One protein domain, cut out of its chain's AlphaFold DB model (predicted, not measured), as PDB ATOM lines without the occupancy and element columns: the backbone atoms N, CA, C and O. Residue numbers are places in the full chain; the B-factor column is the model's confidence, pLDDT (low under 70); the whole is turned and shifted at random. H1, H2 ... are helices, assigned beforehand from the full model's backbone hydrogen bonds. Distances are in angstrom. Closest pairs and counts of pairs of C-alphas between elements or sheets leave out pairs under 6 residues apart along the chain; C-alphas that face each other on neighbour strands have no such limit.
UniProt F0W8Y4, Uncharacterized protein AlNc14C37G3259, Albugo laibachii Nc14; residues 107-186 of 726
ATOM      1  N   ALA A 107     282.547 173.221 250.261       48.34
ATOM      2  CA  ALA A 107     281.433 172.729 249.441       48.34
ATOM      3  C   ALA A 107     280.654 171.598 250.138       48.34
ATOM      4  O   ALA A 107     279.422 171.597 250.160       48.34
ATOM      5  N   HIS A 108     281.383 170.683 250.786       48.19
ATOM      6  CA  HIS A 108     280.830 169.572 251.557       48.19
ATOM      7  C   HIS A 108     279.913 170.016 252.703       48.19
ATOM      8  O   HIS A 108     278.843 169.438 252.865       48.19
ATOM      9  N   HIS A 109     280.269 171.060 253.461       48.38
ATOM     10  CA  HIS A 109     279.437 171.525 254.574       48.38
ATOM     11  C   HIS A 109     278.100 172.108 254.094       48.38
ATOM     12  O   HIS A 109     277.082 171.979 254.774       48.38
ATOM     13  N   ILE A 110     278.061 172.736 252.914       50.50
ATOM     14  CA  ILE A 110     276.805 173.291 252.392       50.50
ATOM     15  C   ILE A 110     275.990 172.228 251.653       50.50
ATOM     16  O   ILE A 110     274.772 172.192 251.813       50.50
ATOM     17  N   ALA A 111     276.648 171.283 250.973       48.62
ATOM     18  CA  ALA A 111     276.000 170.063 250.507       48.62
ATOM     19  C   ALA A 111     275.314 169.335 251.677       48.62
ATOM     20  O   ALA A 111     274.118 169.075 251.606       48.62
ATOM     21  N   GLU A 112     276.002 169.078 252.797       49.12
ATOM     22  CA  GLU A 112     275.403 168.504 254.015       49.12
ATOM     23  C   GLU A 112     274.166 169.267 254.507       49.12
ATOM     24  O   GLU A 112     273.205 168.642 254.950       49.12
ATOM     25  N   ASN A 113     274.155 170.598 254.421       49.38
ATOM     26  CA  ASN A 113     272.995 171.390 254.824       49.38
ATOM     27  C   ASN A 113     271.819 171.276 253.835       49.38
ATOM     28  O   ASN A 113     270.673 171.253 254.282       49.38
ATOM     29  N   LEU A 114     272.066 171.083 252.534       50.62
ATOM     30  CA  LEU A 114     271.011 170.728 251.572       50.62
ATOM     31  C   LEU A 114     270.383 169.357 251.893       50.62
ATOM     32  O   LEU A 114     269.161 169.230 251.859       50.62
ATOM     33  N   HIS A 115     271.173 168.364 252.326       50.69
ATOM     34  CA  HIS A 115     270.647 167.056 252.766       50.69
ATOM     35  C   HIS A 115     269.730 167.138 254.000       50.69
ATOM     36  O   HIS A 115     268.913 166.240 254.224       50.69
ATOM     37  N   ARG A 116     269.876 168.182 254.829       50.38
ATOM     38  CA  ARG A 116     269.069 168.413 256.044       50.38
ATOM     39  C   ARG A 116     267.702 169.039 255.737       50.38
ATOM     40  O   ARG A 116     266.909 169.227 256.659       50.38
ATOM     41  N   ARG A 117     267.412 169.362 254.472       55.12
ATOM     42  CA  ARG A 117     266.145 169.969 254.059       55.12
ATOM     43  C   ARG A 117     265.003 168.946 254.073       55.12
ATOM     44  O   ARG A 117     265.060 167.914 253.406       55.12
ATOM     45  N   ILE A 118     263.957 169.280 254.825       58.81
ATOM     46  CA  ILE A 118     262.711 168.514 254.932       58.81
ATOM     47  C   ILE A 118     261.801 168.905 253.760       58.81
ATOM     48  O   ILE A 118     261.624 170.097 253.499       58.81
ATOM     49  N   SER A 119     261.233 167.917 253.066       66.00
ATOM     50  CA  SER A 119     260.215 168.146 252.032       66.00
ATOM     51  C   SER A 119     258.885 168.596 252.649       66.00
ATOM     52  O   SER A 119     258.535 168.184 253.755       66.00
ATOM     53  N   GLN A 120     258.139 169.442 251.940       69.75
ATOM     54  CA  GLN A 120     256.759 169.806 252.272       69.75
ATOM     55  C   GLN A 120     255.786 168.682 251.885       69.75
ATOM     56  O   GLN A 120     254.704 168.583 252.465       69.75
ATOM     57  N   LEU A 121     256.173 167.821 250.936       71.50
ATOM     58  CA  LEU A 121     255.442 166.603 250.602       71.50
ATOM     59  C   LEU A 121     255.550 165.575 251.734       71.50
ATOM     60  O   LEU A 121     256.617 165.344 252.307       71.50
ATOM     61  N   THR A 122     254.448 164.886 252.019       74.50
ATOM     62  CA  THR A 122     254.483 163.659 252.824       74.50
ATOM     63  C   THR A 122     255.030 162.486 252.003       74.50
ATOM     64  O   THR A 122     255.030 162.511 250.769       74.50
ATOM     65  N   ILE A 123     255.466 161.417 252.682       71.50
ATOM     66  CA  ILE A 123     255.932 160.188 252.013       71.50
ATOM     67  C   ILE A 123     254.835 159.628 251.092       71.50
ATOM     68  O   ILE A 123     255.116 159.310 249.940       71.50
ATOM     69  N   ASP A 124     253.582 159.587 251.551       72.94
ATOM     70  CA  ASP A 124     252.455 159.064 250.765       72.94
ATOM     71  C   ASP A 124     252.168 159.921 249.523       72.94
ATOM     72  O   ASP A 124     251.925 159.394 248.436       72.94
ATOM     73  N   GLN A 125     252.257 161.250 249.652       81.00
ATOM     74  CA  GLN A 125     252.127 162.184 248.532       81.00
ATOM     75  C   GLN A 125     253.251 162.001 247.505       81.00
ATOM     76  O   GLN A 125     252.995 161.997 246.304       81.00
ATOM     77  N   HIS A 126     254.487 161.791 247.955       77.06
ATOM     78  CA  HIS A 126     255.629 161.542 247.079       77.06
ATOM     79  C   HIS A 126     255.543 160.186 246.361       77.06
ATOM     80  O   HIS A 126     255.767 160.110 245.154       77.06
ATOM     81  N   VAL A 127     255.148 159.119 247.066       79.94
ATOM     82  CA  VAL A 127     254.881 157.800 246.463       79.94
ATOM     83  C   VAL A 127     253.749 157.895 245.433       79.94
ATOM     84  O   VAL A 127     253.854 157.319 244.350       79.94
ATOM     85  N   THR A 128     252.702 158.674 245.726       82.81
ATOM     86  CA  THR A 128     251.605 158.956 244.786       82.81
ATOM     87  C   THR A 128     252.102 159.716 243.551       82.81
ATOM     88  O   THR A 128     251.802 159.322 242.428       82.81
ATOM     89  N   LEU A 129     252.913 160.763 243.721       84.38
ATOM     90  CA  LEU A 129     253.495 161.514 242.604       84.38
ATOM     91  C   LEU A 129     254.326 160.610 241.679       84.38
ATOM     92  O   LEU A 129     254.145 160.651 240.461       84.38
ATOM     93  N   LEU A 130     255.196 159.767 242.245       81.56
ATOM     94  CA  LEU A 130     256.042 158.847 241.480       81.56
ATOM     95  C   LEU A 130     255.235 157.760 240.757       81.56
ATOM     96  O   LEU A 130     255.549 157.439 239.609       81.56
ATOM     97  N   SER A 131     254.190 157.207 241.381       83.50
ATOM     98  CA  SER A 131     253.346 156.186 240.745       83.50
ATOM     99  C   SER A 131     252.546 156.754 239.568       83.50
ATOM    100  O   SER A 131     252.505 156.144 238.497       83.50
ATOM    101  N   LEU A 132     252.001 157.965 239.717       85.06
ATOM    102  CA  LEU A 132     251.315 158.691 238.649       85.06
ATOM    103  C   LEU A 132     252.282 159.096 237.524       85.06
ATOM    104  O   LEU A 132     251.952 158.938 236.347       85.06
ATOM    105  N   HIS A 133     253.502 159.531 237.856       82.56
ATOM    106  CA  HIS A 133     254.540 159.829 236.866       82.56
ATOM    107  C   HIS A 133     254.956 158.579 236.069       82.56
ATOM    108  O   HIS A 133     255.061 158.628 234.844       82.56
ATOM    109  N   ALA A 134     255.121 157.430 236.733       81.12
ATOM    110  CA  ALA A 134     255.441 156.162 236.078       81.12
ATOM    111  C   ALA A 134     254.308 155.676 235.153       81.12
ATOM    112  O   ALA A 134     254.573 155.281 234.017       81.12
ATOM    113  N   LYS A 135     253.045 155.766 235.599       82.62
ATOM    114  CA  LYS A 135     251.854 155.455 234.787       82.62
ATOM    115  C   LYS A 135     251.787 156.327 233.526       82.62
ATOM    116  O   LYS A 135     251.502 155.828 232.439       82.62
ATOM    117  N   MET A 136     252.111 157.612 233.668       80.00
ATOM    118  CA  MET A 136     252.174 158.572 232.568       80.00
ATOM    119  C   MET A 136     253.279 158.233 231.555       80.00
ATOM    120  O   MET A 136     253.012 158.199 230.355       80.00
ATOM    121  N   ASN A 137     254.490 157.914 232.019       75.44
ATOM    122  CA  ASN A 137     255.604 157.548 231.139       75.44
ATOM    123  C   ASN A 137     255.342 156.220 230.406       75.44
ATOM    124  O   ASN A 137     255.548 156.144 229.200       75.44
ATOM    125  N   GLN A 138     254.776 155.214 231.085       77.44
ATOM    126  CA  GLN A 138     254.398 153.937 230.462       77.44
ATOM    127  C   GLN A 138     253.324 154.098 229.367       77.44
ATOM    128  O   GLN A 138     253.284 153.321 228.412       77.44
ATOM    129  N   ALA A 139     252.433 155.086 229.489       73.62
ATOM    130  CA  ALA A 139     251.470 155.406 228.438       73.62
ATOM    131  C   ALA A 139     252.155 156.056 227.221       73.62
ATOM    132  O   ALA A 139     251.890 155.651 226.090       73.62
ATOM    133  N   LEU A 140     253.086 156.991 227.452       70.50
ATOM    134  CA  LEU A 140     253.877 157.637 226.397       70.50
ATOM    135  C   LEU A 140     254.765 156.633 225.639       70.50
ATOM    136  O   LEU A 140     254.785 156.649 224.412       70.50
ATOM    137  N   GLU A 141     255.414 155.697 226.342       71.25
ATOM    138  CA  GLU A 141     256.175 154.581 225.745       71.25
ATOM    139  C   GLU A 141     255.317 153.684 224.832       71.25
ATOM    140  O   GLU A 141     255.831 153.040 223.921       71.25
ATOM    141  N   ARG A 142     253.998 153.653 225.058       75.88
ATOM    142  CA  ARG A 142     253.011 152.923 224.245       75.88
ATOM    143  C   ARG A 142     252.345 153.793 223.171       75.88
ATOM    144  O   ARG A 142     251.400 153.338 222.533       75.88
ATOM    145  N   GLY A 143     252.804 155.032 222.977       69.62
ATOM    146  CA  GLY A 143     252.254 155.975 221.998       69.62
ATOM    147  C   GLY A 143     250.894 156.575 222.374       69.62
ATOM    148  O   GLY A 143     250.217 157.128 221.510       69.62
ATOM    149  N   LEU A 144     250.465 156.471 223.637       72.31
ATOM    150  CA  LEU A 144     249.208 157.063 224.099       72.31
ATOM    151  C   LEU A 144     249.406 158.542 224.481       72.31
ATOM    152  O   LEU A 144     250.331 158.855 225.235       72.31
ATOM    153  N   PRO A 145     248.517 159.458 224.045       71.38
ATOM    154  CA  PRO A 145     248.536 160.852 224.478       71.38
ATOM    155  C   PRO A 145     248.480 160.994 226.002       71.38
ATOM    156  O   PRO A 145     247.693 160.323 226.673       71.38
ATOM    157  N   ARG A 146     249.244 161.948 226.547       64.00
ATOM    158  CA  ARG A 146     249.341 162.226 227.994       64.00
ATOM    159  C   ARG A 146     247.979 162.410 228.682       64.00
ATOM    160  O   ARG A 146     247.809 161.982 229.818       64.00
ATOM    161  N   VAL A 147     247.010 162.997 227.976       70.56
ATOM    162  CA  VAL A 147     245.629 163.241 228.445       70.56
ATOM    163  C   VAL A 147     244.851 161.940 228.706       70.56
ATOM    164  O   VAL A 147     243.927 161.936 229.510       70.56
ATOM    165  N   LEU A 148     245.230 160.828 228.064       73.88
ATOM    166  CA  LEU A 148     244.604 159.511 228.238       73.88
ATOM    167  C   LEU A 148     245.356 158.611 229.235       73.88
ATOM    168  O   LEU A 148     244.894 157.514 229.541       73.88
ATOM    169  N   ALA A 149     246.517 159.047 229.734       79.56
ATOM    170  CA  ALA A 149     247.360 158.245 230.618       79.56
ATOM    171  C   ALA A 149     246.861 158.212 232.074       79.56
ATOM    172  O   ALA A 149     247.044 157.216 232.780       79.56
ATOM    173  N   LEU A 150     246.240 159.305 232.522       86.31
ATOM    174  CA  LEU A 150     245.707 159.499 233.868       86.31
ATOM    175  C   LEU A 150     244.208 159.808 233.780       86.31
ATOM    176  O   LEU A 150     243.770 160.520 232.880       86.31
ATOM    177  N   SER A 151     243.419 159.303 234.727       88.00
ATOM    178  CA  SER A 151     242.029 159.747 234.898       88.00
ATOM    179  C   SER A 151     241.976 161.220 235.346       88.00
ATOM    180  O   SER A 151     242.963 161.716 235.891       88.00
ATOM    181  N   PRO A 152     240.845 161.938 235.191       86.19
ATOM    182  CA  PRO A 152     240.760 163.353 235.569       86.19
ATOM    183  C   PRO A 152     241.170 163.637 237.026       86.19
ATOM    184  O   PRO A 152     241.906 164.584 237.279       86.19
ATOM    185  N   VAL A 153     240.780 162.763 237.963       88.00
ATOM    186  CA  VAL A 153     241.119 162.872 239.396       88.00
ATOM    187  C   VAL A 153     242.609 162.606 239.651       88.00
ATOM    188  O   VAL A 153     243.249 163.301 240.440       88.00
ATOM    189  N   GLU A 154     243.195 161.626 238.958       88.44
ATOM    190  CA  GLU A 154     244.639 161.368 239.003       88.44
ATOM    191  C   GLU A 154     245.439 162.522 238.385       88.44
ATOM    192  O   GLU A 154     246.499 162.865 238.896       88.44
ATOM    193  N   MET A 155     244.936 163.139 237.314       85.69
ATOM    194  CA  MET A 155     245.565 164.272 236.636       85.69
ATOM    195  C   MET A 155     245.526 165.538 237.506       85.69
ATOM    196  O   MET A 155     246.541 166.223 237.631       85.69
ATOM    197  N   GLU A 156     244.403 165.814 238.173       86.69
ATOM    198  CA  GLU A 156     244.287 166.894 239.160       86.69
ATOM    199  C   GLU A 156     245.270 166.672 240.322       86.69
ATOM    200  O   GLU A 156     246.117 167.530 240.592       86.69
ATOM    201  N   THR A 157     245.259 165.473 240.917       87.00
ATOM    202  CA  THR A 157     246.176 165.082 242.002       87.00
ATOM    203  C   THR A 157     247.642 165.202 241.577       87.00
ATOM    204  O   THR A 157     248.452 165.792 242.294       87.00
ATOM    205  N   TYR A 158     247.991 164.701 240.388       85.88
ATOM    206  CA  TYR A 158     249.331 164.817 239.815       85.88
ATOM    207  C   TYR A 158     249.733 166.279 239.620       85.88
ATOM    208  O   TYR A 158     250.847 166.648 239.975       85.88
ATOM    209  N   SER A 159     248.843 167.125 239.091       84.25
ATOM    210  CA  SER A 159     249.148 168.538 238.838       84.25
ATOM    211  C   SER A 159     249.436 169.308 240.131       84.25
ATOM    212  O   SER A 159     250.435 170.021 240.204       84.25
ATOM    213  N   HIS A 160     248.640 169.084 241.181       86.62
ATOM    214  CA  HIS A 160     248.846 169.687 242.496       86.62
ATOM    215  C   HIS A 160     250.176 169.240 243.124       86.62
ATOM    216  O   HIS A 160     250.974 170.066 243.570       86.62
ATOM    217  N   LEU A 161     250.451 167.930 243.121       84.81
ATOM    218  CA  LEU A 161     251.692 167.380 243.674       84.81
ATOM    219  C   LEU A 161     252.931 167.812 242.876       84.81
ATOM    220  O   LEU A 161     253.974 168.080 243.471       84.81
ATOM    221  N   LEU A 162     252.816 167.935 241.549       82.81
ATOM    222  CA  LEU A 162     253.900 168.392 240.681       82.81
ATOM    223  C   LEU A 162     254.283 169.851 240.955       82.81
ATOM    224  O   LEU A 162     255.473 170.163 240.932       82.81
ATOM    225  N   VAL A 163     253.316 170.735 241.232       83.00
ATOM    226  CA  VAL A 163     253.589 172.142 241.583       83.00
ATOM    227  C   VAL A 163     254.426 172.231 242.862       83.00
ATOM    228  O   VAL A 163     255.453 172.907 242.864       83.00
ATOM    229  N   LEU A 164     254.046 171.500 243.917       79.81
ATOM    230  CA  LEU A 164     254.806 171.447 245.175       79.81
ATOM    231  C   LEU A 164     256.215 170.870 244.963       79.81
ATOM    232  O   LEU A 164     257.210 171.470 245.369       79.81
ATOM    233  N   ALA A 165     256.303 169.743 244.253       76.88
ATOM    234  CA  ALA A 165     257.562 169.080 243.929       76.88
ATOM    235  C   ALA A 165     258.520 169.983 243.132       76.88
ATOM    236  O   ALA A 165     259.709 170.065 243.443       76.88
ATOM    237  N   THR A 166     257.990 170.701 242.139       75.12
ATOM    238  CA  THR A 166     258.755 171.613 241.279       75.12
ATOM    239  C   THR A 166     259.194 172.861 242.045       75.12
ATOM    240  O   THR A 166     260.318 173.316 241.856       75.12
ATOM    241  N   ALA A 167     258.367 173.394 242.951       76.81
ATOM    242  CA  ALA A 167     258.746 174.521 243.807       76.81
ATOM    243  C   ALA A 167     259.929 174.169 244.729       76.81
ATOM    244  O   ALA A 167     260.904 174.918 244.794       76.81
ATOM    245  N   GLU A 168     259.896 172.999 245.378       72.62
ATOM    246  CA  GLU A 168     261.019 172.512 246.191       72.62
ATOM    247  C   GLU A 168     262.286 172.285 245.364       72.62
ATOM    248  O   GLU A 168     263.373 172.701 245.770       72.62
ATOM    249  N   GLN A 169     262.159 171.646 244.196       71.88
ATOM    250  CA  GLN A 169     263.293 171.424 243.301       71.88
ATOM    251  C   GLN A 169     263.885 172.747 242.811       71.88
ATOM    252  O   GLN A 169     265.103 172.883 242.822       71.88
ATOM    253  N   ASN A 170     263.063 173.738 242.456       73.56
ATOM    254  CA  ASN A 170     263.531 175.050 242.014       73.56
ATOM    255  C   ASN A 170     264.326 175.783 243.104       73.56
ATOM    256  O   ASN A 170     265.379 176.329 242.799       73.56
ATOM    257  N   GLU A 171     263.900 175.745 244.370       72.44
ATOM    258  CA  GLU A 171     264.668 176.358 245.468       72.44
ATOM    259  C   GLU A 171     265.974 175.582 245.758       72.44
ATOM    260  O   GLU A 171     267.005 176.180 246.078       72.44
ATOM    261  N   VAL A 172     265.999 174.250 245.591       69.06
ATOM    262  CA  VAL A 172     267.267 173.492 245.642       69.06
ATOM    263  C   VAL A 172     268.176 173.847 244.457       69.06
ATOM    264  O   VAL A 172     269.367 174.068 244.647       69.06
ATOM    265  N   ILE A 173     267.637 173.986 243.247       70.06
ATOM    266  CA  ILE A 173     268.389 174.409 242.058       70.06
ATOM    267  C   ILE A 173     268.922 175.838 242.234       70.06
ATOM    268  O   ILE A 173     270.071 176.106 241.896       70.06
ATOM    269  N   GLU A 174     268.142 176.754 242.809       71.06
ATOM    270  CA  GLU A 174     268.578 178.122 243.099       71.06
ATOM    271  C   GLU A 174     269.691 178.147 244.153       71.06
ATOM    272  O   GLU A 174     270.711 178.810 243.962       71.06
ATOM    273  N   THR A 175     269.563 177.375 245.236       69.25
ATOM    274  CA  THR A 175     270.645 177.249 246.226       69.25
ATOM    275  C   THR A 175     271.905 176.611 245.629       69.25
ATOM    276  O   THR A 175     272.995 177.117 245.890       69.25
ATOM    277  N   LEU A 176     271.792 175.609 244.749       67.75
ATOM    278  CA  LEU A 176     272.925 175.066 243.986       67.75
ATOM    279  C   LEU A 176     273.549 176.111 243.040       67.75
ATOM    280  O   LEU A 176     274.770 176.247 243.023       67.75
ATOM    281  N   LYS A 177     272.748 176.924 242.336       68.56
ATOM    282  CA  LYS A 177     273.217 178.064 241.513       68.56
ATOM    283  C   LYS A 177     273.850 179.191 242.339       68.56
ATOM    284  O   LYS A 177     274.679 179.954 241.841       68.56
ATOM    285  N   ASN A 178     273.471 179.327 243.606       67.56
ATOM    286  CA  ASN A 178     274.097 180.251 244.554       67.56
ATOM    287  C   ASN A 178     275.404 179.687 245.128       67.56
ATOM    288  O   ASN A 178     276.253 180.461 245.572       67.56
ATOM    289  N   LEU A 179     275.573 178.362 245.116       64.31
ATOM    290  CA  LEU A 179     276.767 177.666 245.588       64.31
ATOM    291  C   LEU A 179     277.834 177.528 244.516       64.31
ATOM    292  O   LEU A 179     278.984 177.848 244.793       64.31
ATOM    293  N   SER A 180     277.466 177.144 243.295       64.06
ATOM    294  CA  SER A 180     278.382 177.107 242.152       64.06
ATOM    295  C   SER A 180     279.090 178.447 241.962       64.06
ATOM    296  O   SER A 180     280.315 178.489 241.918       64.06
ATOM    297  N   ARG A 181     278.345 179.561 242.009       63.47
ATOM    298  CA  ARG A 181     278.897 180.926 241.957       63.47
ATOM    299  C   ARG A 181     279.873 181.263 243.096       63.47
ATOM    300  O   ARG A 181     280.740 182.102 242.896       63.47
ATOM    301  N   LYS A 182     279.747 180.627 244.268       58.75
ATOM    302  CA  LYS A 182     280.645 180.805 245.433       58.75
ATOM    303  C   LYS A 182     281.806 179.805 245.483       58.75
ATOM    304  O   LYS A 182     282.727 179.996 246.269       58.75
ATOM    305  N   LEU A 183     281.738 178.726 244.705       53.88
ATOM    306  CA  LEU A 183     282.756 177.672 244.640       53.88
ATOM    307  C   LEU A 183     283.644 177.811 243.397       53.88
ATOM    308  O   LEU A 183     284.821 177.474 243.453       53.88
ATOM    309  N   ALA A 184     283.126 178.399 242.316       51.94
ATOM    310  CA  ALA A 184     283.930 178.900 241.202       51.94
ATOM    311  C   ALA A 184     284.962 179.951 241.668       51.94
ATOM    312  O   ALA A 184     286.081 180.004 241.159       51.94
ATOM    313  N   SER A 185     284.618 180.741 242.691       52.47
ATOM    314  CA  SER A 185     285.424 181.842 243.229       52.47
ATOM    315  C   SER A 185     286.491 181.408 244.258       52.47
ATOM    316  O   SER A 185     286.613 182.058 245.292       52.47
ATOM    317  N   TYR A 186     287.259 180.349 243.950       51.75
ATOM    318  CA  TYR A 186     288.367 179.697 244.700       51.75
ATOM    319  C   TYR A 186     288.030 178.429 245.514       51.75
ATOM    320  O   TYR A 186     287.595 178.506 246.662       51.75
TER     321      TYR A 186
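What this domain is: This is residues 107 to 186 of the 726 residues of the protein "Uncharacterized protein AlNc14C37G3259" of Albugo laibachii Nc14 (UniProt F0W8Y4). One long helix, H4, makes the long axis, and H2 crosses it near its first end, almost at right angles. H1 is near the other end of H4, and the short H3 sits at the turn from H2 into H4. The printed part has 80 residues with four named helices, in the order H1, H2, H3, H4, and no named strand; the class is all helix. It is loose, with a radius of gyration of the C-alphas of 16.8 A, and elongated, spanning 51 by 26 by 15 A.

How they stand to each other: Start with H1, residues 107 to 115, which only just touches residues 172 to 183 of H4, residues 152 to 183, with 3 pairs of C-alphas within 8 A. Their closest C-alphas, of Ala 107 and Leu 183, are 7.0 A apart; the helices run opposite ways at a shallow tilt of 19 degrees. Next find H2, residues 123 to 141: its residues 125 to 133 touch residues 154 to 162 of H4, about perpendicular at 78 degrees, with the closest C-alphas, of Leu 129 and Tyr 158, 6.0 A apart. H3, residues 146 to 149, touches H2 at residues 135 to 140, and the closest C-alphas, of Met 136 and Ala 149, are 5.2 A apart. H1 and H3 are apart. Every O i to N i+4 pair is within hydrogen-bond range in H1 and H2; H4 has 26 of 28, and H3 is too short for such a pair.

Where its parts are: Find C-alpha 107 at (281.433, 172.729, 249.441), where H1 begins and runs 12.6 A. H2 runs 26.9 A from C-alpha 123 at (255.932, 160.188, 252.013), and H3 5.2 A. H4 runs 45.3 A to C-alpha 183 at (282.756, 177.672, 244.640).

The domain as a whole: The C-alphas of Ser 151 and Tyr 186, the two farthest apart, are 51.4 A apart. The printed part has no cut and no long link. Look for pLDDT under 70 at residues 107 to 120, 143, 146, 172 and 175 to 186.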